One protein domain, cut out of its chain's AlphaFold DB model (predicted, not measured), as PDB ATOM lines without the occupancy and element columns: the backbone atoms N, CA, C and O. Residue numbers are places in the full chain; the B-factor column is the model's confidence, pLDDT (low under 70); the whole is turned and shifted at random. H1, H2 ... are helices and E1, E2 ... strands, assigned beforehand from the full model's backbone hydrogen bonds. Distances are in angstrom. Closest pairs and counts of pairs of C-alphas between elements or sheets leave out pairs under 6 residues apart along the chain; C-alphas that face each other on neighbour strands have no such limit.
ATOM      1  N   ALA A  10     -29.148  29.519 -22.907       92.50
ATOM      2  CA  ALA A  10     -30.409  29.318 -23.620       92.50
ATOM      3  C   ALA A  10     -30.960  27.886 -23.477       92.50
ATOM      4  O   ALA A  10     -32.161  27.700 -23.263       92.50
ATOM      5  N   ARG A  11     -30.093  26.862 -23.507       94.00
ATOM      6  CA  ARG A  11     -30.478  25.458 -23.271       94.00
ATOM      7  C   ARG A  11     -30.934  25.238 -21.828       94.00
ATOM      8  O   ARG A  11     -31.920  24.527 -21.613       94.00
ATOM      9  N   ARG A  12     -30.268  25.842 -20.832       92.06
ATOM     10  CA  ARG A  12     -30.719  25.806 -19.424       92.06
ATOM     11  C   ARG A  12     -32.108  26.416 -19.295       92.06
ATOM     12  O   ARG A  12     -33.009  25.723 -18.830       92.06
ATOM     13  N   VAL A  13     -32.304  27.646 -19.768       93.38
ATOM     14  CA  VAL A  13     -33.593  28.344 -19.677       93.38
ATOM     15  C   VAL A  13     -34.693  27.566 -20.381       93.38
ATOM     16  O   VAL A  13     -35.737  27.312 -19.781       93.38
ATOM     17  N   ARG A  14     -34.458  27.076 -21.604       93.50
ATOM     18  CA  ARG A  14     -35.455  26.259 -22.305       93.50
ATOM     19  C   ARG A  14     -35.815  24.991 -21.527       93.50
ATOM     20  O   ARG A  14     -36.983  24.616 -21.487       93.50
ATOM     21  N   THR A  15     -34.840  24.365 -20.870       92.50
ATOM     22  CA  THR A  15     -35.063  23.190 -20.013       92.50
ATOM     23  C   THR A  15     -35.859  23.542 -18.754       92.50
ATOM     24  O   THR A  15     -36.800  22.826 -18.422       92.50
ATOM     25  N   VAL A  16     -35.554  24.656 -18.079       90.94
ATOM     26  CA  VAL A  16     -36.304  25.143 -16.901       90.94
ATOM     27  C   VAL A  16     -37.770  25.384 -17.258       90.94
ATOM     28  O   VAL A  16     -38.674  24.919 -16.556       90.94
ATOM     29  N   LEU A  17     -38.011  26.035 -18.398       90.06
ATOM     30  CA  LEU A  17     -39.354  26.234 -18.931       90.06
ATOM     31  C   LEU A  17     -40.001  24.879 -19.252       90.06
ATOM     32  O   LEU A  17     -41.094  24.605 -18.773       90.06
ATOM     33  N   ALA A  18     -39.315  23.966 -19.947       88.25
ATOM     34  CA  ALA A  18     -39.812  22.623 -20.276       88.25
ATOM     35  C   ALA A  18     -40.042  21.692 -19.064       88.25
ATOM     36  O   ALA A  18     -40.866  20.780 -19.142       88.25
ATOM     37  N   ARG A  19     -39.412  21.942 -17.914       84.06
ATOM     38  CA  ARG A  19     -39.702  21.246 -16.647       84.06
ATOM     39  C   ARG A  19     -41.012  21.717 -16.013       84.06
ATOM     40  O   ARG A  19     -41.657  20.964 -15.296       84.06
ATOM     41  N   GLY A  20     -41.457  22.932 -16.339       77.12
ATOM     42  CA  GLY A  20     -42.678  23.528 -15.788       77.12
ATOM     43  C   GLY A  20     -42.437  24.141 -14.414       77.12
ATOM     44  O   GLY A  20     -43.239  23.946 -13.506       77.12
ATOM     45  N   ALA A  21     -41.308  24.838 -14.251       69.56
ATOM     46  CA  ALA A  21     -41.018  25.565 -13.024       69.56
ATOM     47  C   ALA A  21     -42.134  26.580 -12.710       69.56
ATOM     48  O   ALA A  21     -42.664  27.249 -13.603       69.56
ATOM     49  N   ALA A  22     -42.502  26.654 -11.431       69.94
ATOM     50  CA  ALA A  22     -43.490  27.604 -10.946       69.94
ATOM     51  C   ALA A  22     -42.900  29.019 -10.914       69.94
ATOM     52  O   ALA A  22     -41.690  29.211 -10.794       69.94
ATOM     53  N   GLY A  23     -43.774  30.014 -10.994       78.56
ATOM     54  CA  GLY A  23     -43.364  31.408 -11.002       78.56
ATOM     55  C   GLY A  23     -44.526  32.348 -10.743       78.56
ATOM     56  O   GLY A  23     -45.588  31.943 -10.257       78.56
ATOM     57  N   THR A  24     -44.348  33.600 -11.127       80.94
ATOM     58  CA  THR A  24     -45.382  34.630 -11.106       80.94
ATOM     59  C   THR A  24     -45.481  35.286 -12.479       80.94
ATOM     60  O   THR A  24     -44.527  35.307 -13.252       80.94
ATOM     61  N   VAL A  25     -46.666  35.792 -12.812       79.94
ATOM     62  CA  VAL A  25     -46.902  36.639 -13.985       79.94
ATOM     63  C   VAL A  25     -47.467  37.966 -13.517       79.94
ATOM     64  O   VAL A  25     -48.506  38.001 -12.860       79.94
ATOM     65  N   GLY A  26     -46.788  39.049 -13.869       78.62
ATOM     66  CA  GLY A  26     -47.226  40.425 -13.719       78.62
ATOM     67  C   GLY A  26     -47.886  40.973 -14.987       78.62
ATOM     68  O   GLY A  26     -47.418  40.754 -16.105       78.62
ATOM     69  N   SER A  27     -48.960  41.738 -14.813       70.69
ATOM     70  CA  SER A  27     -49.571  42.584 -15.843       70.69
ATOM     71  C   SER A  27     -50.031  43.888 -15.193       70.69
ATOM     72  O   SER A  27     -51.055  43.913 -14.505       70.69
ATOM     73  N   GLY A  28     -49.286  44.976 -15.394       70.25
ATOM     74  CA  GLY A  28     -49.502  46.218 -14.645       70.25
ATOM     75  C   GLY A  28     -49.243  46.006 -13.149       70.25
ATOM     76  O   GLY A  28     -48.178  45.527 -12.779       70.25
ATOM     77  N   LEU A  29     -50.222  46.323 -12.296       64.06
ATOM     78  CA  LEU A  29     -50.125  46.154 -10.834       64.06
ATOM     79  C   LEU A  29     -50.532  44.757 -10.330       64.06
ATOM     80  O   LEU A  29     -50.460  44.495  -9.132       64.06
ATOM     81  N   LEU A  30     -51.003  43.867 -11.210       69.38
ATOM     82  CA  LEU A  30     -51.520  42.558 -10.810       69.38
ATOM     83  C   LEU A  30     -50.464  41.480 -11.017       69.38
ATOM     84  O   LEU A  30     -49.998  41.283 -12.138       69.38
ATOM     85  N   THR A  31     -50.147  40.751  -9.949       79.38
ATOM     86  CA  THR A  31     -49.317  39.546  -9.982       79.38
ATOM     87  C   THR A  31     -50.189  38.313  -9.764       79.38
ATOM     88  O   THR A  31     -51.071  38.280  -8.904       79.38
ATOM     89  N   ARG A  32     -49.981  37.286 -10.587       80.06
ATOM     90  CA  ARG A  32     -50.723  36.024 -10.541       80.06
ATOM     91  C   ARG A  32     -49.763  34.840 -10.514       80.06
ATOM     92  O   ARG A  32     -48.695  34.922 -11.118       80.06
ATOM     93  N   PRO A  33     -50.118  33.724  -9.858       81.31
ATOM     94  CA  PRO A  33     -49.292  32.526  -9.899       81.31
ATOM     95  C   PRO A  33     -49.172  31.975 -11.328       81.31
ATOM     96  O   PRO A  33     -50.177  31.730 -12.000       81.31
ATOM     97  N   LEU A  34     -47.941  31.726 -11.770       80.62
ATOM     98  CA  LEU A  34     -47.640  30.964 -12.976       80.62
ATOM     99  C   LEU A  34     -47.547  29.481 -12.618       80.62
ATOM    100  O   LEU A  34     -46.827  29.092 -11.696       80.62
ATOM    101  N   ARG A  35     -48.256  28.641 -13.369       82.88
ATOM    102  CA  ARG A  35     -48.212  27.184 -13.211       82.88
ATOM    103  C   ARG A  35     -47.151  26.542 -14.080       82.88
ATOM    104  O   ARG A  35     -46.460  25.646 -13.617       82.88
ATOM    105  N   SER A  36     -47.030  26.996 -15.316       83.94
ATOM    106  CA  SER A  36     -45.988  26.540 -16.224       83.94
ATOM    107  C   SER A  36     -45.804  27.529 -17.364       83.94
ATOM    108  O   SER A  36     -46.709  28.293 -17.705       83.94
ATOM    109  N   ALA A  37     -44.620  27.495 -17.961       87.00
ATOM    110  CA  ALA A  37     -44.298  28.192 -19.193       87.00
ATOM    111  C   ALA A  37     -43.683  27.199 -20.179       87.00
ATOM    112  O   ALA A  37     -42.961  26.292 -19.774       87.00
ATOM    113  N   ARG A  38     -43.959  27.343 -21.473       90.25
ATOM    114  CA  ARG A  38     -43.383  26.497 -22.527       90.25
ATOM    115  C   ARG A  38     -42.969  27.352 -23.710       90.25
ATOM    116  O   ARG A  38     -43.712  28.241 -24.105       90.25
ATOM    117  N   VAL A  39     -41.807  27.059 -24.283       91.50
ATOM    118  CA  VAL A  39     -41.312  27.727 -25.491       91.50
ATOM    119  C   VAL A  39     -41.700  26.891 -26.703       91.50
ATOM    120  O   VAL A  39     -41.467  25.683 -26.717       91.50
ATOM    121  N   ARG A  40     -42.301  27.532 -27.703       90.94
ATOM    122  CA  ARG A  40     -42.541  26.970 -29.035       90.94
ATOM    123  C   ARG A  40     -41.325  27.200 -29.933       90.94
ATOM    124  O   ARG A  40     -40.532  28.108 -29.696       90.94
ATOM    125  N   ASP A  41     -41.214  26.432 -31.008       89.44
ATOM    126  CA  ASP A  41     -40.077  26.526 -31.939       89.44
ATOM    127  C   ASP A  41     -40.041  27.841 -32.738       89.44
ATOM    128  O   ASP A  41     -39.001  28.236 -33.252       89.44
ATOM    129  N   ASP A  42     -41.152  28.579 -32.785       90.50
ATOM    130  CA  ASP A  42     -41.225  29.944 -33.324       90.50
ATOM    131  C   ASP A  42     -40.810  31.030 -32.306       90.50
ATOM    132  O   ASP A  42     -40.818  32.226 -32.617       90.50
ATOM    133  N   GLY A  43     -40.430  30.637 -31.087       88.88
ATOM    134  CA  GLY A  43     -40.025  31.525 -29.999       88.88
ATOM    135  C   GLY A  43     -41.183  32.202 -29.265       88.88
ATOM    136  O   GLY A  43     -40.936  33.127 -28.492       88.88
ATOM    137  N   VAL A  44     -42.432  31.785 -29.498       93.88
ATOM    138  CA  VAL A  44     -43.579  32.177 -28.668       93.88
ATOM    139  C   VAL A  44     -43.544  31.395 -27.356       93.88
ATOM    140  O   VAL A  44     -43.284  30.191 -27.339       93.88
ATOM    141  N   ILE A  45     -43.831  32.074 -26.244       92.38
ATOM    142  CA  ILE A  45     -43.892  31.463 -24.917       92.38
ATOM    143  C   ILE A  45     -45.352  31.330 -24.496       92.38
ATOM    144  O   ILE A  45     -46.083  32.313 -24.414       92.38
ATOM    145  N   VAL A  46     -45.783  30.107 -24.215       91.81
ATOM    146  CA  VAL A  46     -47.123  29.803 -23.714       91.81
ATOM    147  C   VAL A  46     -47.076  29.755 -22.193       91.81
ATOM    148  O   VAL A  46     -46.380  28.916 -21.623       91.81
ATOM    149  N   LEU A  47     -47.824  30.643 -21.545       89.62
ATOM    150  CA  LEU A  47     -47.952  30.736 -20.095       89.62
ATOM    151  C   LEU A  47     -49.279  30.126 -19.637       89.62
ATOM    152  O   LEU A  47     -50.339  30.453 -20.174       89.62
ATOM    153  N   VAL A  48     -49.228  29.290 -18.602       88.56
ATOM    154  CA  VAL A  48     -50.405  28.770 -17.897       88.56
ATOM    155  C   VAL A  48     -50.544  29.524 -16.582       88.56
ATOM    156  O   VAL A  48     -49.777  29.302 -15.645       88.56
ATOM    157  N   VAL A  49     -51.516  30.429 -16.509       84.00
ATOM    158  CA  VAL A  49     -51.684  31.351 -15.376       84.00
ATOM    159  C   VAL A  49     -52.881  30.937 -14.530       84.00
ATOM    160  O   VAL A  49     -53.945  30.608 -15.064       84.00
ATOM    161  N   ASP A  50     -52.707  30.965 -13.209       81.94
ATOM    162  CA  ASP A  50     -53.804  30.814 -12.259       81.94
ATOM    163  C   ASP A  50     -54.553  32.139 -12.109       81.94
ATOM    164  O   ASP A  50     -53.997  33.158 -11.699       81.94
ATOM    165  N   VAL A  51     -55.830  32.116 -12.473       78.06
ATOM    166  CA  VAL A  51     -56.734  33.266 -12.422       78.06
ATOM    167  C   VAL A  51     -57.819  33.096 -11.360       78.06
ATOM    168  O   VAL A  51     -58.773  33.867 -11.329       78.06
ATOM    169  N   GLY A  52     -57.692  32.087 -10.487       66.38
ATOM    170  CA  GLY A  52     -58.577  31.893  -9.340       66.38
ATOM    171  C   GLY A  52     -58.324  32.915  -8.225       66.38
ATOM    172  O   GLY A  52     -57.179  33.179  -7.865       66.38
ATOM    173  N   GLY A  53     -59.405  33.464  -7.658       58.66
ATOM    174  CA  GLY A  53     -59.381  34.376  -6.506       58.66
ATOM    175  C   GLY A  53     -59.584  35.858  -6.869       58.66
ATOM    176  O   GLY A  53     -58.710  36.474  -7.484       58.66
ATOM    177  N   MET A  54     -60.724  36.403  -6.403       40.88
ATOM    178  CA  MET A  54     -61.281  37.774  -6.536       40.88
ATOM    179  C   MET A  54     -61.782  38.138  -7.954       40.88
ATOM    180  O   MET A  54     -60.991  38.152  -8.885       40.88
ATOM    181  N   SER A  55     -63.060  38.429  -8.238       37.78
ATOM    182  CA  SER A  55     -64.157  38.977  -7.426       37.78
ATOM    183  C   SER A  55     -65.507  38.330  -7.794       37.78
ATOM    184  O   SER A  55     -65.789  38.081  -8.967       37.78
ATOM    185  N   ARG A  56     -66.357  38.078  -6.789       41.78
ATOM    186  CA  ARG A  56     -67.807  37.949  -6.979       41.78
ATOM    187  C   ARG A  56     -68.355  39.369  -7.077       41.78
ATOM    188  O   ARG A  56     -68.792  39.888  -6.069       41.78
ATOM    189  N   ASP A  57     -68.227  39.997  -8.234       37.66
ATOM    190  CA  ASP A  57     -69.136  41.043  -8.703       37.66
ATOM    191  C   ASP A  57     -68.777  41.389 -10.146       37.66
ATOM    192  O   ASP A  57     -67.618  41.313 -10.554       37.66
ATOM    193  N   GLY A  58     -69.818  41.646 -10.934       41.56
ATOM    194  CA  GLY A  58     -69.770  41.737 -12.385       41.56
ATOM    195  C   GLY A  58     -68.740  42.729 -12.921       41.56
ATOM    196  O   GLY A  58     -68.577  43.834 -12.416       41.56
ATOM    197  N   GLY A  59     -68.089  42.319 -14.004       31.86
ATOM    198  CA  GLY A  59     -67.194  43.150 -14.792       31.86
ATOM    199  C   GLY A  59     -66.216  42.272 -15.553       31.86
ATOM    200  O   GLY A  59     -65.314  41.677 -14.969       31.86
ATOM    201  N   GLU A  60     -66.396  42.161 -16.867       44.72
ATOM    202  CA  GLU A  60     -65.295  41.777 -17.746       44.72
ATOM    203  C   GLU A  60     -64.089  42.678 -17.438       44.72
ATOM    204  O   GLU A  60     -64.254  43.887 -17.296       44.72
ATOM    205  N   SER A  61     -62.882  42.101 -17.401       45.75
ATOM    206  CA  SER A  61     -61.580  42.742 -17.103       45.75
ATOM    207  C   SER A  61     -61.126  42.656 -15.641       45.75
ATOM    208  O   SER A  61     -61.364  43.544 -14.832       45.75
ATOM    209  N   GLY A  62     -60.346  41.625 -15.307       44.06
ATOM    210  CA  GLY A  62     -59.622  41.627 -14.038       44.06
ATOM    211  C   GLY A  62     -58.682  40.446 -13.847       44.06
ATOM    212  O   GLY A  62     -59.062  39.448 -13.248       44.06
ATOM    213  N   GLY A  63     -57.428  40.549 -14.305       53.16
ATOM    214  CA  GLY A  63     -56.355  39.766 -13.676       53.16
ATOM    215  C   GLY A  63     -55.172  39.324 -14.525       53.16
ATOM    216  O   GLY A  63     -54.111  39.110 -13.955       53.16
ATOM    217  N   VAL A  64     -55.325  39.168 -15.841       59.09
ATOM    218  CA  VAL A  64     -54.255  38.687 -16.739       59.09
ATOM    219  C   VAL A  64     -54.310  39.473 -18.036       59.09
ATOM    220  O   VAL A  64     -55.409  39.664 -18.569       59.09
ATOM    221  N   ALA A  65     -53.141  39.904 -18.521       62.34
ATOM    222  CA  ALA A  65     -52.982  40.712 -19.724       62.34
ATOM    223  C   ALA A  65     -53.894  40.218 -20.862       62.34
ATOM    224  O   ALA A  65     -53.970  39.024 -21.175       62.34
ATOM    225  N   SER A  66     -54.675  41.135 -21.426       74.06
ATOM    226  CA  SER A  66     -55.457  40.891 -22.633       74.06
ATOM    227  C   SER A  66     -54.527  40.799 -23.838       74.06
ATOM    228  O   SER A  66     -53.397  41.283 -23.794       74.06
ATOM    229  N   THR A  67     -55.011  40.221 -24.934       82.62
ATOM    230  CA  THR A  67     -54.320  40.304 -26.224       82.62
ATOM    231  C   THR A  67     -53.947  41.759 -26.537       82.62
ATOM    232  O   THR A  67     -54.761  42.661 -26.340       82.62
ATOM    233  N   GLY A  68     -52.709  41.988 -26.973       82.62
ATOM    234  CA  GLY A  68     -52.121  43.313 -27.195       82.62
ATOM    235  C   GLY A  68     -51.521  43.974 -25.947       82.62
ATOM    236  O   GLY A  68     -50.797  44.957 -26.079       82.62
ATOM    237  N   GLY A  69     -51.776  43.442 -24.749       84.81
ATOM    238  CA  GLY A  69     -51.199  43.929 -23.495       84.81
ATOM    239  C   GLY A  69     -49.795  43.385 -23.224       84.81
ATOM    240  O   GLY A  69     -49.371  42.382 -23.800       84.81
ATOM    241  N   SER A  70     -49.076  44.033 -22.308       87.12
ATOM    242  CA  SER A  70     -47.770  43.571 -21.825       87.12
ATOM    243  C   SER A  70     -47.912  42.549 -20.696       87.12
ATOM    244  O   SER A  70     -48.715  42.749 -19.783       87.12
ATOM    245  N   ALA A  71     -47.076  41.515 -20.707       89.19
ATOM    246  CA  ALA A  71     -46.919  40.568 -19.608       89.19
ATOM    247  C   ALA A  71     -45.441  40.464 -19.211       89.19
ATOM    248  O   ALA A  71     -44.567  40.426 -20.079       89.19
ATOM    249  N   SER A  72     -45.187  40.394 -17.908       90.44
ATOM    250  CA  SER A  72     -43.890  40.029 -17.335       90.44
ATOM    251  C   SER A  72     -44.050  38.726 -16.563       90.44
ATOM    252  O   SER A  72     -45.058  38.549 -15.888       90.44
ATOM    253  N   ALA A  73     -43.107  37.802 -16.659       89.31
ATOM    254  CA  ALA A  73     -43.106  36.567 -15.892       89.31
ATOM    255  C   ALA A  73     -41.749  36.362 -15.226       89.31
ATOM    256  O   ALA A  73     -40.717  36.516 -15.873       89.31
ATOM    257  N   GLU A  74     -41.776  35.968 -13.957       90.88
ATOM    258  CA  GLU A  74     -40.598  35.591 -13.179       90.88
ATOM    259  C   GLU A  74     -40.722  34.121 -12.791       90.88
ATOM    260  O   GLU A  74     -41.715  33.696 -12.197       90.88
ATOM    261  N   ILE A  75     -39.728  33.324 -13.163       89.56
ATOM    262  CA  ILE A  75     -39.742  31.871 -13.016       89.56
ATOM    263  C   ILE A  75     -38.480  31.473 -12.275       89.56
ATOM    264  O   ILE A  75     -37.371  31.654 -12.774       89.56
ATOM    265  N   VAL A  76     -38.650  30.921 -11.081       87.19
ATOM    266  CA  VAL A  76     -37.518  30.564 -10.229       87.19
ATOM    267  C   VAL A  76     -37.010  29.180 -10.630       87.19
ATOM    268  O   VAL A  76     -37.758  28.197 -10.619       87.19
ATOM    269  N   ASP A  77     -35.731  29.088 -10.995       88.50
ATOM    270  CA  ASP A  77     -35.051  27.817 -11.224       88.50
ATOM    271  C   ASP A  77     -34.706  27.175  -9.881       88.50
ATOM    272  O   ASP A  77     -33.590  27.274  -9.364       88.50
ATOM    273  N   THR A  78     -35.718  26.537  -9.308       84.56
ATOM    274  CA  THR A  78     -35.617  25.822  -8.043       84.56
ATOM    275  C   THR A  78     -35.636  24.324  -8.277       84.56
ATOM    276  O   THR A  78     -36.429  23.809  -9.071       84.56
ATOM    277  N   VAL A  79     -34.817  23.612  -7.511       84.19
ATOM    278  CA  VAL A  79     -34.948  22.165  -7.334       84.19
ATOM    279  C   VAL A  79     -34.923  21.781  -5.880       84.19
ATOM    280  O   VAL A  79     -34.452  22.522  -5.026       84.19
ATOM    281  N   CYS A  80     -35.356  20.563  -5.622       81.75
ATOM    282  CA  CYS A  80     -35.285  19.964  -4.315       81.75
ATOM    283  C   CYS A  80     -34.193  18.921  -4.306       81.75
ATOM    284  O   CYS A  80     -34.262  17.923  -5.035       81.75
ATOM    285  N   THR A  81     -33.207  19.152  -3.452       70.38
ATOM    286  CA  THR A  81     -32.225  18.132  -3.109       70.38
ATOM    287  C   THR A  81     -32.982  17.019  -2.380       70.38
ATOM    288  O   THR A  81     -33.842  17.299  -1.548       70.38
ATOM    289  N   GLY A  82     -32.765  15.748  -2.732       62.09
ATOM    290  CA  GLY A  82     -33.575  14.603  -2.276       62.09
ATOM    291  C   GLY A  82     -33.606  14.319  -0.758       62.09
ATOM    292  O   GLY A  82     -33.981  13.220  -0.370       62.09
ATOM    293  N   ARG A  83     -33.212  15.276   0.093       64.00
ATOM    294  CA  ARG A  83     -33.093  15.196   1.556       64.00
ATOM    295  C   ARG A  83     -34.292  15.745   2.347       64.00
ATOM    296  O   ARG A  83     -34.211  15.756   3.574       64.00
ATOM    297  N   CYS A  84     -35.391  16.161   1.702       61.06
ATOM    298  CA  CYS A  84     -36.593  16.656   2.393       61.06
ATOM    299  C   CYS A  84     -37.020  15.711   3.534       61.06
ATOM    300  O   CYS A  84     -37.441  14.573   3.293       61.06
ATOM    301  N   ARG A  85     -36.896  16.164   4.792       47.25
ATOM    302  CA  ARG A  85     -37.341  15.408   5.968       47.25
ATOM    303  C   ARG A  85     -38.864  15.483   6.044       47.25
ATOM    304  O   ARG A  85     -39.412  16.388   6.650       47.25
ATOM    305  N   ARG A  86     -39.499  14.429   5.524       43.81
ATOM    306  CA  ARG A  86     -40.944  14.223   5.307       43.81
ATOM    307  C   ARG A  86     -41.435  14.797   3.986       43.81
ATOM    308  O   ARG A  86     -41.316  15.972   3.679       43.81
ATOM    309  N   VAL A  87     -42.121  13.932   3.248       43.97
ATOM    310  CA  VAL A  87     -43.158  14.354   2.314       43.97
ATOM    311  C   VAL A  87     -44.213  15.047   3.172       43.97
ATOM    312  O   VAL A  87     -44.962  14.373   3.879       43.97
ATOM    313  N   GLY A  88     -44.243  16.380   3.185       38.44
ATOM    314  CA  GLY A  88     -45.411  17.092   3.685       38.44
ATOM    315  C   GLY A  88     -46.638  16.482   3.010       38.44
ATOM    316  O   GLY A  88     -46.688  16.414   1.780       38.44
ATOM    317  N   ALA A  89     -47.573  15.954   3.804       37.41
ATOM    318  CA  ALA A  89     -48.818  15.356   3.340       37.41
ATOM    319  C   ALA A  89     -49.712  16.450   2.731       37.41
ATOM    320  O   ALA A  89     -50.674  16.915   3.331       37.41
ATOM    321  N   GLY A  90     -49.332  16.921   1.548       39.44
ATOM    322  CA  GLY A  90     -50.130  17.746   0.661       39.44
ATOM    323  C   GLY A  90     -50.746  16.866  -0.426       39.44
ATOM    324  O   GLY A  90     -50.188  15.817  -0.751       39.44
ATOM    325  N   PRO A  91     -51.905  17.258  -0.979       31.02
ATOM    326  CA  PRO A  91     -52.695  16.401  -1.852       31.02
ATOM    327  C   PRO A  91     -51.877  15.869  -3.038       31.02
ATOM    328  O   PRO A  91     -51.160  16.599  -3.722       31.02
ATOM    329  N   SER A  92     -52.003  14.562  -3.254       30.98
ATOM    330  CA  SER A  92     -51.186  13.684  -4.094       30.98
ATOM    331  C   SER A  92     -51.487  13.766  -5.596       30.98
ATOM    332  O   SER A  92     -51.525  12.747  -6.283       30.98
ATOM    333  N   PHE A  93     -51.678  14.961  -6.152       34.28
ATOM    334  CA  PHE A  93     -51.856  15.110  -7.599       34.28
ATOM    335  C   PHE A  93     -50.986  16.239  -8.164       34.28
ATOM    336  O   PHE A  93     -50.940  17.343  -7.623       34.28
ATOM    337  N   ALA A  94     -50.309  15.973  -9.285       34.97
ATOM    338  CA  ALA A  94     -49.936  17.026 -10.225       34.97
ATOM    339  C   ALA A  94     -50.920  17.006 -11.397       34.97
ATOM    340  O   ALA A  94     -51.466  15.968 -11.769       34.97
ATOM    341  N   VAL A  95     -51.160  18.191 -11.945       44.53
ATOM    342  CA  VAL A  95     -52.233  18.494 -12.904       44.53
ATOM    343  C   VAL A  95     -51.909  18.016 -14.334       44.53
ATOM    344  O   VAL A  95     -52.760  18.118 -15.208       44.53
ATOM    345  N   ASP A  96     -50.755  17.371 -14.542       38.97
ATOM    346  CA  ASP A  96     -50.284  16.924 -15.863       38.97
ATOM    347  C   ASP A  96     -50.139  15.390 -15.989       38.97
ATOM    348  O   ASP A  96     -49.456  14.899 -16.883       38.97
ATOM    349  N   GLY A  97     -50.713  14.598 -15.074       32.03
ATOM    350  CA  GLY A  97     -50.544  13.132 -15.081       32.03
ATOM    351  C   GLY A  97     -49.144  12.650 -14.667       32.03
ATOM    352  O   GLY A  97     -48.877  11.452 -14.667       32.03
ATOM    353  N   ARG A  98     -48.256  13.562 -14.257       35.19
ATOM    354  CA  ARG A  98     -47.006  13.244 -13.550       35.19
ATOM    355  C   ARG A  98     -47.231  13.359 -12.044       35.19
ATOM    356  O   ARG A  98     -48.006  14.190 -11.580       35.19
ATOM    357  N   THR A  99     -46.596  12.502 -11.256       34.66
ATOM    358  CA  THR A  99     -46.794  12.443  -9.806       34.66
ATOM    359  C   THR A  99     -46.168  13.650  -9.096       34.66
ATOM    360  O   THR A  99     -44.956  13.820  -9.066       34.66
ATOM    361  N   GLY A 100     -47.032  14.474  -8.493       37.94
ATOM    362  CA  GLY A 100     -46.759  15.431  -7.414       37.94
ATOM    363  C   GLY A 100     -45.788  16.584  -7.701       37.94
ATOM    364  O   GLY A 100     -44.573  16.411  -7.623       37.94
ATOM    365  N   SER A 101     -46.310  17.814  -7.810       43.81
ATOM    366  CA  SER A 101     -45.543  19.008  -7.423       43.81
ATOM    367  C   SER A 101     -45.368  18.976  -5.902       43.81
ATOM    368  O   SER A 101     -46.149  19.542  -5.138       43.81
ATOM    369  N   THR A 102     -44.395  18.200  -5.454       46.91
ATOM    370  CA  THR A 102     -44.013  18.084  -4.050       46.91
ATOM    371  C   THR A 102     -43.405  19.428  -3.688       46.91
ATOM    372  O   THR A 102     -42.320  19.755  -4.161       46.91
ATOM    373  N   ARG A 103     -44.154  20.250  -2.942       51.12
ATOM    374  CA  ARG A 103     -43.570  21.417  -2.281       51.12
ATOM    375  C   ARG A 103     -42.440  20.890  -1.420       51.12
ATOM    376  O   ARG A 103     -42.632  19.930  -0.675       51.12
ATOM    377  N   CYS A 104     -41.270  21.452  -1.617       53.16
ATOM    378  CA  CYS A 104     -40.115  21.099  -0.826       53.16
ATOM    379  C   CYS A 104     -40.127  22.000   0.384       53.16
ATOM    380  O   CYS A 104     -40.512  23.162   0.266       53.16
ATOM    381  N   ASP A 105     -39.774  21.444   1.534       55.28
ATOM    382  CA  ASP A 105     -39.545  22.275   2.702       55.28
ATOM    383  C   ASP A 105     -38.441  23.281   2.344       55.28
ATOM    384  O   ASP A 105     -37.501  22.934   1.616       55.28
ATOM    385  N   ASP A 106     -38.575  24.521   2.817       53.75
ATOM    386  CA  ASP A 106     -37.696  25.636   2.435       53.75
ATOM    387  C   ASP A 106     -36.210  25.325   2.701       53.75
ATOM    388  O   ASP A 106     -35.332  25.812   1.996       53.75
ATOM    389  N   GLU A 107     -35.921  24.430   3.652       57.38
ATOM    390  CA  GLU A 107     -34.566  23.972   3.985       57.38
ATOM    391  C   GLU A 107     -33.921  23.057   2.922       57.38
ATOM    392  O   GLU A 107     -32.721  22.798   2.985       57.38
ATOM    393  N   CYS A 108     -34.686  22.534   1.956       69.81
ATOM    394  CA  CYS A 108     -34.217  21.551   0.964       69.81
ATOM    395  C   CYS A 108     -34.304  22.034  -0.492       69.81
ATOM    396  O   CYS A 108     -33.812  21.354  -1.407       69.81
ATOM    397  N   ALA A 109     -34.944  23.183  -0.711       77.19
ATOM    398  CA  ALA A 109     -35.050  23.831  -2.005       77.19
ATOM    399  C   ALA A 109     -33.788  24.658  -2.297       77.19
ATOM    400  O   ALA A 109     -33.390  25.513  -1.513       77.19
ATOM    401  N   VAL A 110     -33.169  24.426  -3.451       80.69
ATOM    402  CA  VAL A 110     -32.026  25.201  -3.938       80.69
ATOM    403  C   VAL A 110     -32.490  26.049  -5.107       80.69
ATOM    404  O   VAL A 110     -32.856  25.517  -6.158       80.69
ATOM    405  N   VAL A 111     -32.462  27.367  -4.909       84.94
ATOM    406  CA  VAL A 111     -32.652  28.363  -5.966       84.94
ATOM    407  C   VAL A 111     -31.320  28.552  -6.681       84.94
ATOM    408  O   VAL A 111     -30.331  28.928  -6.058       84.94
ATOM    409  N   ARG A 112     -31.289  28.276  -7.984       84.94
ATOM    410  CA  ARG A 112     -30.080  28.412  -8.815       84.94
ATOM    411  C   ARG A 112     -30.090  29.660  -9.678       84.94
ATOM    412  O   ARG A 112     -29.037  30.133 -10.096       84.94
ATOM    413  N   GLY A 113     -31.280  30.184  -9.934       88.12
ATOM    414  CA  GLY A 113     -31.451  31.402 -10.691       88.12
ATOM    415  C   GLY A 113     -32.909  31.764 -10.898       88.12
ATOM    416  O   GLY A 113     -33.819  31.076 -10.433       88.12
ATOM    417  N   VAL A 114     -33.120  32.862 -11.608       91.19
ATOM    418  CA  VAL A 114     -34.437  33.388 -11.957       91.19
ATOM    419  C   VAL A 114     -34.449  33.699 -13.445       91.19
ATOM    420  O   VAL A 114     -33.577  34.406 -13.945       91.19
ATOM    421  N   VAL A 115     -35.428  33.142 -14.152       94.19
ATOM    422  CA  VAL A 115     -35.734  33.488 -15.539       94.19
ATOM    423  C   VAL A 115     -36.777  34.597 -15.523       94.19
ATOM    424  O   VAL A 115     -37.872  34.398 -14.993       94.19
ATOM    425  N   THR A 116     -36.466  35.721 -16.156       94.62
ATOM    426  CA  THR A 116     -37.404  36.827 -16.350       94.62
ATOM    427  C   THR A 116     -37.755  36.941 -17.826       94.62
ATOM    428  O   THR A 116     -36.885  36.905 -18.695       94.62
ATOM    429  N   ILE A 117     -39.048  37.050 -18.122       94.44
ATOM    430  CA  ILE A 117     -39.584  37.170 -19.480       94.44
ATOM    431  C   ILE A 117     -40.493  38.387 -19.514       94.44
ATOM    432  O   ILE A 117     -41.503  38.403 -18.819       94.44
ATOM    433  N   ALA A 118     -40.209  39.355 -20.376       93.81
ATOM    434  CA  ALA A 118     -41.116  40.461 -20.658       93.81
ATOM    435  C   ALA A 118     -41.542  40.428 -22.128       93.81
ATOM    436  O   ALA A 118     -40.724  40.221 -23.025       93.81
ATOM    437  N   GLY A 119     -42.830  40.620 -22.404       94.25
ATOM    438  CA  GLY A 119     -43.335  40.540 -23.770       94.25
ATOM    439  C   GLY A 119     -44.767  41.014 -23.953       94.25
ATOM    440  O   GLY A 119     -45.395  41.549 -23.042       94.25
ATOM    441  N   ILE A 120     -45.278  40.803 -25.165       92.94
ATOM    442  CA  ILE A 120     -46.645  41.163 -25.557       92.94
ATOM    443  C   ILE A 120     -47.492  39.903 -25.655       92.94
ATOM    444  O   ILE A 120     -47.092  38.934 -26.302       92.94
ATOM    445  N   VAL A 121     -48.680  39.925 -25.057       92.44
ATOM    446  CA  VAL A 121     -49.659  38.847 -25.197       92.44
ATOM    447  C   VAL A 121     -50.245  38.883 -26.605       92.44
ATOM    448  O   VAL A 121     -50.934  39.830 -26.979       92.44
ATOM    449  N   THR A 122     -49.990  37.848 -27.397       91.88
ATOM    450  CA  THR A 122     -50.471  37.737 -28.782       91.88
ATOM    451  C   THR A 122     -51.780  36.974 -28.891       91.88
ATOM    452  O   THR A 122     -52.549  37.212 -29.818       91.88
ATOM    453  N   ALA A 123     -52.060  36.085 -27.941       89.69
ATOM    454  CA  ALA A 123     -53.323  35.367 -27.869       89.69
ATOM    455  C   ALA A 123     -53.634  34.959 -26.431       89.69
ATOM    456  O   ALA A 123     -52.755  34.858 -25.570       89.69
ATOM    457  N   SER A 124     -54.904  34.694 -26.151       87.06
ATOM    458  CA  SER A 124     -55.307  34.104 -24.882       87.06
ATOM    459  C   SER A 124     -56.501  33.188 -25.047       87.06
ATOM    460  O   SER A 124     -57.436  33.501 -25.781       87.06
ATOM    461  N   SER A 125     -56.497  32.077 -24.316       84.06
ATOM    462  CA  SER A 125     -57.664  31.208 -24.233       84.06
ATOM    463  C   SER A 125     -58.755  31.839 -23.361       84.06
ATOM    464  O   SER A 125     -58.444  32.632 -22.463       84.06
ATOM    465  N   PRO A 126     -60.024  31.421 -23.522       79.94
ATOM    466  CA  PRO A 126     -61.018  31.640 -22.481       79.94
ATOM    467  C   PRO A 126     -60.569  30.967 -21.177       79.94
ATOM    468  O   PRO A 126     -59.871  29.944 -21.191       79.94
ATOM    469  N   THR A 127     -60.985  31.539 -20.050       80.81
ATOM    470  CA  THR A 127     -60.740  30.974 -18.723       80.81
ATOM    471  C   THR A 127     -61.446  29.628 -18.595       80.81
ATOM    472  O   THR A 127     -62.662  29.535 -18.772       80.81
ATOM    473  N   ARG A 128     -60.703  28.573 -18.259       75.56
ATOM    474  CA  ARG A 128     -61.269  27.243 -18.015       75.56
ATOM    475  C   ARG A 128     -61.303  26.953 -16.524       75.56
ATOM    476  O   ARG A 128     -60.295  27.086 -15.828       75.56
ATOM    477  N   ARG A 129     -62.471  26.529 -16.033       68.75
ATOM    478  CA  ARG A 129     -62.602  26.018 -14.665       68.75
ATOM    479  C   ARG A 129     -61.779  24.749 -14.528       68.75
ATOM    480  O   ARG A 129     -61.847  23.857 -15.374       68.75
ATOM    481  N   ARG A 130     -61.045  24.651 -13.429       65.69
ATOM    482  CA  ARG A 130     -60.341  23.435 -13.058       65.69
ATOM    483  C   ARG A 130     -61.363  22.371 -12.674       65.69
ATOM    484  O   ARG A 130     -61.983  22.449 -11.617       65.69
ATOM    485  N   ARG A 131     -61.534  21.357 -13.521       52.66
ATOM    486  CA  ARG A 131     -62.238  20.140 -13.123       52.66
ATOM    487  C   ARG A 131     -61.256  19.306 -12.307       52.66
ATOM    488  O   ARG A 131     -60.329  18.726 -12.862       52.66
ATOM    489  N   LEU A 132     -61.418  19.303 -10.986       49.00
ATOM    490  CA  LEU A 132     -60.768  18.312 -10.136       49.00
ATOM    491  C   LEU A 132     -61.367  16.956 -10.523       49.00
ATOM    492  O   LEU A 132     -62.530  16.687 -10.230       49.00
ATOM    493  N   VAL A 133     -60.618  16.138 -11.259       44.72
ATOM    494  CA  VAL A 133     -60.976  14.729 -11.436       44.72
ATOM    495  C   VAL A 133     -60.578  14.056 -10.130       44.72
ATOM    496  O   VAL A 133     -59.397  13.826  -9.884       44.72
ATOM    497  N   ALA A 134     -61.552  13.845  -9.246       40.38
ATOM    498  CA  ALA A 134     -61.347  13.015  -8.073       40.38
ATOM    499  C   ALA A 134     -61.016  11.601  -8.564       40.38
ATOM    500  O   ALA A 134     -61.829  10.985  -9.253       40.38
ATOM    501  N   ALA A 135     -59.825  11.102  -8.229       39.97
ATOM    502  CA  ALA A 135     -59.650   9.663  -8.120       39.97
ATOM    503  C   ALA A 135     -60.667   9.182  -7.070       39.97
ATOM    504  O   ALA A 135     -60.866   9.852  -6.058       39.97
ATOM    505  N   GLU A 136     -61.383   8.121  -7.411       43.25
ATOM    506  CA  GLU A 136     -62.605   7.611  -6.789       43.25
ATOM    507  C   GLU A 136     -62.783   7.881  -5.280       43.25
ATOM    508  O   GLU A 136     -61.922   7.574  -4.460       43.25
ATOM    509  N   GLY A 137     -63.975   8.375  -4.919       41.41
ATOM    510  CA  GLY A 137     -64.536   8.191  -3.576       41.41
ATOM    511  C   GLY A 137     -64.231   9.277  -2.543       41.41
ATOM    512  O   GLY A 137     -63.663   8.994  -1.495       41.41
ATOM    513  N   GLY A 138     -64.688  10.511  -2.766       35.88
ATOM    514  CA  GLY A 138     -64.732  11.508  -1.693       35.88
ATOM    515  C   GLY A 138     -65.639  12.685  -2.026       35.88
ATOM    516  O   GLY A 138     -65.286  13.536  -2.839       35.88
ATOM    517  N   SER A 139     -66.809  12.752  -1.389       45.31
ATOM    518  CA  SER A 139     -67.727  13.893  -1.429       45.31
ATOM    519  C   SER A 139     -67.156  15.081  -0.641       45.31
ATOM    520  O   SER A 139     -67.597  15.411   0.456       45.31
ATOM    521  N   GLY A 140     -66.148  15.744  -1.208       37.69
ATOM    522  CA  GLY A 140     -65.593  16.981  -0.667       37.69
ATOM    523  C   GLY A 140     -66.487  18.180  -0.983       37.69
ATOM    524  O   GLY A 140     -66.512  18.665  -2.113       37.69
ATOM    525  N   HIS A 141     -67.214  18.669   0.021       36.12
ATOM    526  CA  HIS A 141     -67.880  19.971  -0.005       36.12
ATOM    527  C   HIS A 141     -66.865  21.103  -0.272       36.12
ATOM    528  O   HIS A 141     -65.897  21.259   0.465       36.12
ATOM    529  N   GLY A 142     -67.133  21.928  -1.291       40.41
ATOM    530  CA  GLY A 142     -66.730  23.341  -1.304       40.41
ATOM    531  C   GLY A 142     -65.249  23.688  -1.501       40.41
ATOM    532  O   GLY A 142     -64.823  24.725  -1.005       40.41
ATOM    533  N   GLY A 143     -64.459  22.890  -2.225       40.28
ATOM    534  CA  GLY A 143     -63.102  23.298  -2.615       40.28
ATOM    535  C   GLY A 143     -63.128  24.402  -3.682       40.28
ATOM    536  O   GLY A 143     -63.705  24.205  -4.753       40.28
ATOM    537  N   GLU A 144     -62.512  25.556  -3.405       47.09
ATOM    538  CA  GLU A 144     -62.380  26.670  -4.350       47.09
ATOM    539  C   GLU A 144     -61.927  26.176  -5.729       47.09
ATOM    540  O   GLU A 144     -60.860  25.582  -5.913       47.09
ATOM    541  N   THR A 145     -62.778  26.397  -6.728       53.66
ATOM    542  CA  THR A 145     -62.496  25.982  -8.097       53.66
ATOM    543  C   THR A 145     -61.491  26.963  -8.692       53.66
ATOM    544  O   THR A 145     -61.874  28.024  -9.180       53.66
ATOM    545  N   GLY A 146     -60.202  26.620  -8.644       65.69
ATOM    546  CA  GLY A 146     -59.169  27.367  -9.366       65.69
ATOM    547  C   GLY A 146     -59.527  27.487 -10.851       65.69
ATOM    548  O   GLY A 146     -60.162  26.601 -11.431       65.69
ATOM    549  N   ALA A 147     -59.151  28.589 -11.478       76.94
ATOM    550  CA  ALA A 147     -59.429  28.839 -12.882       76.94
ATOM    551  C   ALA A 147     -58.105  29.074 -13.603       76.94
ATOM    552  O   ALA A 147     -57.219  29.726 -13.063       76.94
ATOM    553  N   LEU A 148     -57.951  28.509 -14.798       82.12
ATOM    554  CA  LEU A 148     -56.712  28.596 -15.566       82.12
ATOM    555  C   LEU A 148     -56.945  29.342 -16.872       82.12
ATOM    556  O   LEU A 148     -57.998  29.203 -17.505       82.12
ATOM    557  N   ARG A 149     -55.930  30.093 -17.293       84.62
ATOM    558  CA  ARG A 149     -55.895  30.770 -18.589       84.62
ATOM    559  C   ARG A 149     -54.563  30.502 -19.279       84.62
ATOM    560  O   ARG A 149     -53.508  30.631 -18.660       84.62
ATOM    561  N   LEU A 150     -54.627  30.150 -20.560       88.81
ATOM    562  CA  LEU A 150     -53.459  30.075 -21.430       88.81
ATOM    563  C   LEU A 150     -53.244  31.440 -22.072       88.81
ATOM    564  O   LEU A 150     -54.190  32.017 -22.612       88.81
ATOM    565  N   SER A 151     -52.017  31.943 -22.014       89.12
ATOM    566  CA  SER A 151     -51.624  33.194 -22.665       89.12
ATOM    567  C   SER A 151     -50.401  32.942 -23.531       89.12
ATOM    568  O   SER A 151     -49.391  32.446 -23.041       89.12
ATOM    569  N   GLU A 152     -50.493  33.268 -24.815       93.56
ATOM    570  CA  GLU A 152     -49.341  33.266 -25.711       93.56
ATOM    571  C   GLU A 152     -48.653  34.621 -25.620       93.56
ATOM    572  O   GLU A 152     -49.294  35.657 -25.797       93.56
ATOM    573  N   VAL A 153     -47.358  34.608 -25.339       93.44
ATOM    574  CA  VAL A 153     -46.525  35.795 -25.194       93.44
ATOM    575  C   VAL A 153     -45.442  35.757 -26.254       93.44
ATOM    576  O   VAL A 153     -44.672  34.800 -26.345       93.44
ATOM    577  N   ARG A 154     -45.346  36.827 -27.042       95.25
ATOM    578  CA  ARG A 154     -44.171  37.098 -27.863       95.25
ATOM    579  C   ARG A 154     -43.146  37.821 -26.985       95.25
ATOM    580  O   ARG A 154     -43.383  38.987 -26.651       95.25
ATOM    581  N   PRO A 155     -42.044  37.160 -26.590       93.94
ATOM    582  CA  PRO A 155     -41.056  37.773 -25.717       93.94
ATOM    583  C   PRO A 155     -40.318  38.893 -26.455       93.94
ATOM    584  O   PRO A 155     -39.968  38.756 -27.634       93.94
ATOM    585  N   LEU A 156     -40.115  39.998 -25.747       94.38
ATOM    586  CA  LEU A 156     -39.294  41.139 -26.149       94.38
ATOM    587  C   LEU A 156     -37.957  41.131 -25.407       94.38
ATOM    588  O   LEU A 156     -36.942  41.462 -26.008       94.38
ATOM    589  N   ASP A 157     -37.973  40.713 -24.143       94.69
ATOM    590  CA  ASP A 157     -36.790  40.534 -23.313       94.69
ATOM    591  C   ASP A 157     -36.859  39.189 -22.584       94.69
ATOM    592  O   ASP A 157     -37.925  38.768 -22.119       94.69
ATOM    593  N   ILE A 158     -35.723  38.497 -22.541       95.81
ATOM    594  CA  ILE A 158     -35.545  37.234 -21.828       95.81
ATOM    595  C   ILE A 158     -34.204  37.334 -21.121       95.81
ATOM    596  O   ILE A 158     -33.169  37.474 -21.773       95.81
ATOM    597  N   SER A 159     -34.216  37.213 -19.802       95.44
ATOM    598  CA  SER A 159     -32.998  37.206 -19.005       95.44
ATOM    599  C   SER A 159     -32.971  36.050 -18.018       95.44
ATOM    600  O   SER A 159     -34.005  35.510 -17.617       95.44
ATOM    601  N   TYR A 160     -31.761  35.639 -17.659       94.88
ATOM    602  CA  TYR A 160     -31.507  34.647 -16.630       94.88
ATOM    603  C   TYR A 160     -30.456  35.179 -15.667       94.88
ATOM    604  O   TYR A 160     -29.343  35.498 -16.078       94.88
ATOM    605  N   LEU A 161     -30.824  35.289 -14.396       92.44
ATOM    606  CA  LEU A 161     -29.928  35.675 -13.313       92.44
ATOM    607  C   LEU A 161     -29.561  34.427 -12.514       92.44
ATOM    608  O   LEU A 161     -30.454  33.792 -11.958       92.44
ATOM    609  N   CYS A 162     -28.279  34.093 -12.426       88.88
ATOM    610  CA  CYS A 162     -27.762  33.007 -11.592       88.88
ATOM    611  C   CYS A 162     -26.534  33.461 -10.789       88.88
ATOM    612  O   CYS A 162     -26.178  34.639 -10.795       88.88
ATOM    613  N   ALA A 163     -25.905  32.527 -10.072       83.31
ATOM    614  CA  ALA A 163     -24.715  32.805  -9.266       83.31
ATOM    615  C   ALA A 163     -23.527  33.336 -10.095       83.31
ATOM    616  O   ALA A 163     -22.751  34.141  -9.586       83.31
ATOM    617  N   ASP A 164     -23.421  32.924 -11.362       82.69
ATOM    618  CA  ASP A 164     -22.311  33.282 -12.254       82.69
ATOM    619  C   ASP A 164     -22.495  34.661 -12.912       82.69
ATOM    620  O   ASP A 164     -21.533  35.273 -13.370       82.69
ATOM    621  N   GLY A 165     -23.730  35.176 -12.945       87.31
ATOM    622  CA  GLY A 165     -24.038  36.477 -13.531       87.31
ATOM    623  C   GLY A 165     -25.455  36.602 -14.087       87.31
ATOM    624  O   GLY A 165     -26.336  35.773 -13.849       87.31
ATOM    625  N   ALA A 166     -25.667  37.685 -14.835       91.62
ATOM    626  CA  ALA A 166     -26.905  37.968 -15.549       91.62
ATOM    627  C   ALA A 166     -26.694  37.805 -17.057       91.62
ATOM    628  O   ALA A 166     -25.778  38.390 -17.632       91.62
ATOM    629  N   TYR A 167     -27.583  37.052 -17.695       93.75
ATOM    630  CA  TYR A 167     -27.518  36.725 -19.113       93.75
ATOM    631  C   TYR A 167     -28.771  37.224 -19.819       93.75
ATOM    632  O   TYR A 167     -29.882  36.972 -19.355       93.75
ATOM    633  N   VAL A 168     -28.595  37.892 -20.957       95.12
ATOM    634  CA  VAL A 168     -29.687  38.268 -21.864       95.12
ATOM    635  C   VAL A 168     -29.725  37.254 -22.999       95.12
ATOM    636  O   VAL A 168     -28.695  36.965 -23.602       95.12
ATOM    637  N   ILE A 169     -30.903  36.705 -23.284       94.69
ATOM    638  CA  ILE A 169     -31.081  35.589 -24.213       94.69
ATOM    639  C   ILE A 169     -31.906  36.061 -25.400       94.69
ATOM    640  O   ILE A 169     -33.050  36.501 -25.259       94.69
ATOM    641  N   ALA A 170     -31.357  35.930 -26.604       92.50
ATOM    642  CA  ALA A 170     -32.102  36.287 -27.798       92.50
ATOM    643  C   ALA A 170     -33.277  35.318 -28.007       92.50
ATOM    644  O   ALA A 170     -33.137  34.100 -27.896       92.50
ATOM    645  N   ARG A 171     -34.443  35.837 -28.417       93.25
ATOM    646  CA  ARG A 171     -35.625  35.004 -28.721       93.25
ATOM    647  C   ARG A 171     -35.312  33.875 -29.708       93.25
ATOM    648  O   ARG A 171     -35.786  32.761 -29.523       93.25
ATOM    649  N   GLY A 172     -34.543  34.171 -30.758       92.06
ATOM    650  CA  GLY A 172     -34.145  33.177 -31.761       92.06
ATOM    651  C   GLY A 172     -33.236  32.089 -31.188       92.06
ATOM    652  O   GLY A 172     -33.390  30.925 -31.538       92.06
ATOM    653  N   GLU A 173     -32.354  32.450 -30.258       93.75
ATOM    654  CA  GLU A 173     -31.467  31.511 -29.571       93.75
ATOM    655  C   GLU A 173     -32.257  30.590 -28.634       93.75
ATOM    656  O   GLU A 173     -32.111  29.373 -28.701       93.75
ATOM    657  N   LEU A 174     -33.178  31.141 -27.832       93.25
ATOM    658  CA  LEU A 174     -34.061  30.336 -26.985       93.25
ATOM    659  C   LEU A 174     -34.943  29.393 -27.820       93.25
ATOM    660  O   LEU A 174     -35.178  28.252 -27.417       93.25
ATOM    661  N   ALA A 175     -35.424  29.858 -28.978       92.88
ATOM    662  CA  ALA A 175     -36.243  29.082 -29.908       92.88
ATOM    663  C   ALA A 175     -35.460  27.941 -30.584       92.88
ATOM    664  O   ALA A 175     -36.016  26.860 -30.763       92.88
ATOM    665  N   ALA A 176     -34.185  28.163 -30.908       92.31
ATOM    666  CA  ALA A 176     -33.307  27.165 -31.516       92.31
ATOM    667  C   ALA A 176     -32.667  26.208 -30.497       92.31
ATOM    668  O   ALA A 176     -32.236  25.115 -30.864       92.31
ATOM    669  N   ALA A 177     -32.587  26.604 -29.223       93.12
ATOM    670  CA  ALA A 177     -32.009  25.772 -28.179       93.12
ATOM    671  C   ALA A 177     -32.758  24.437 -28.060       93.12
ATOM    672  O   ALA A 177     -33.987  24.380 -28.106       93.12
ATOM    673  N   ALA A 178     -32.018  23.352 -27.852       91.75
ATOM    674  CA  ALA A 178     -32.613  22.071 -27.503       91.75
ATOM    675  C   ALA A 178     -33.066  22.069 -26.036       91.75
ATOM    676  O   ALA A 178     -32.559  22.816 -25.199       91.75
ATOM    677  N   VAL A 179     -34.014  21.199 -25.710       91.75
ATOM    678  CA  VAL A 179     -34.339  20.867 -24.320       91.75
ATOM    679  C   VAL A 179     -33.393  19.757 -23.866       91.75
ATOM    680  O   VAL A 179     -33.178  18.799 -24.604       91.75
TER     681      VAL A 179
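What this domain is: This is residues 10 to 179 of the 263 residues of an uncharacterized protein of Dietzia natronolimnaea (UniProt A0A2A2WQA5). Six antiparallel strands, E1 to E6, ring a closed barrel, with H1 packed across its outside, H2 beside the strands, and long loops reaching away. Round the ring run E1 E2 E3 E6 E5 E4; E7 pairs with E6 outside the ring. The printed part has 170 residues, under half in named elements, and is mostly strand, in the order H1, E1 to E7, H2. It is compact, with a radius of gyration of the C-alphas of 17.2 A, spanning 50 by 47 by 27 A.

How they stand to each other: Start at H1, residues 10 to 19, outside the barrel at a height over the sheet of 7.5 A. Next, E1, residues 23 to 27, and E2, residues 30 to 39, form a hairpin, with N 25 and O 32 2.8 A apart. E3, residues 45 to 50, completes a meander, each strand the antiparallel neighbour of the one before; N 38 and O 46 are 2.9 A apart. E4, residues 70 to 80, neighbours E1, with N 26 and O 72 2.7 A apart, and makes E1 to E4 a Greek key, its first strand neighbouring its fourth. E5, 109 to 124, E6, 147 to 162, and E7, 165 to 168, continue from E4 as a second meander; E3 to E6 are another Greek key, with N 47 and O 151 2.8 A apart. H2, residues 171 to 176, touches H1 about perpendicular, at 78 degrees; their closest C-alphas, Ala 10 and Leu 174, are 5.1 A apart. In both helices every O i to N i+4 pair is within hydrogen-bond range.

Where its parts are: Find C-alpha 10 at (-30.409, 29.318, -23.620), where H1 begins, and C-alpha 176 at (-33.307, 27.165, -31.516), where H2 ends. E5 spans 32.2 A and bends by 94 degrees at residue 121; E6 spans 32.0 A and bends by 98 degrees at residue 156.

The domain as a whole: The printed part has no cut. The links E3 to E4, E4 to E5 and E5 to E6 are long; residues 55 to 61 and 136 to 142 stand free. Look for pLDDT under 70 at residues 52 to 65, 82 to 108 and 129 to 146, among others.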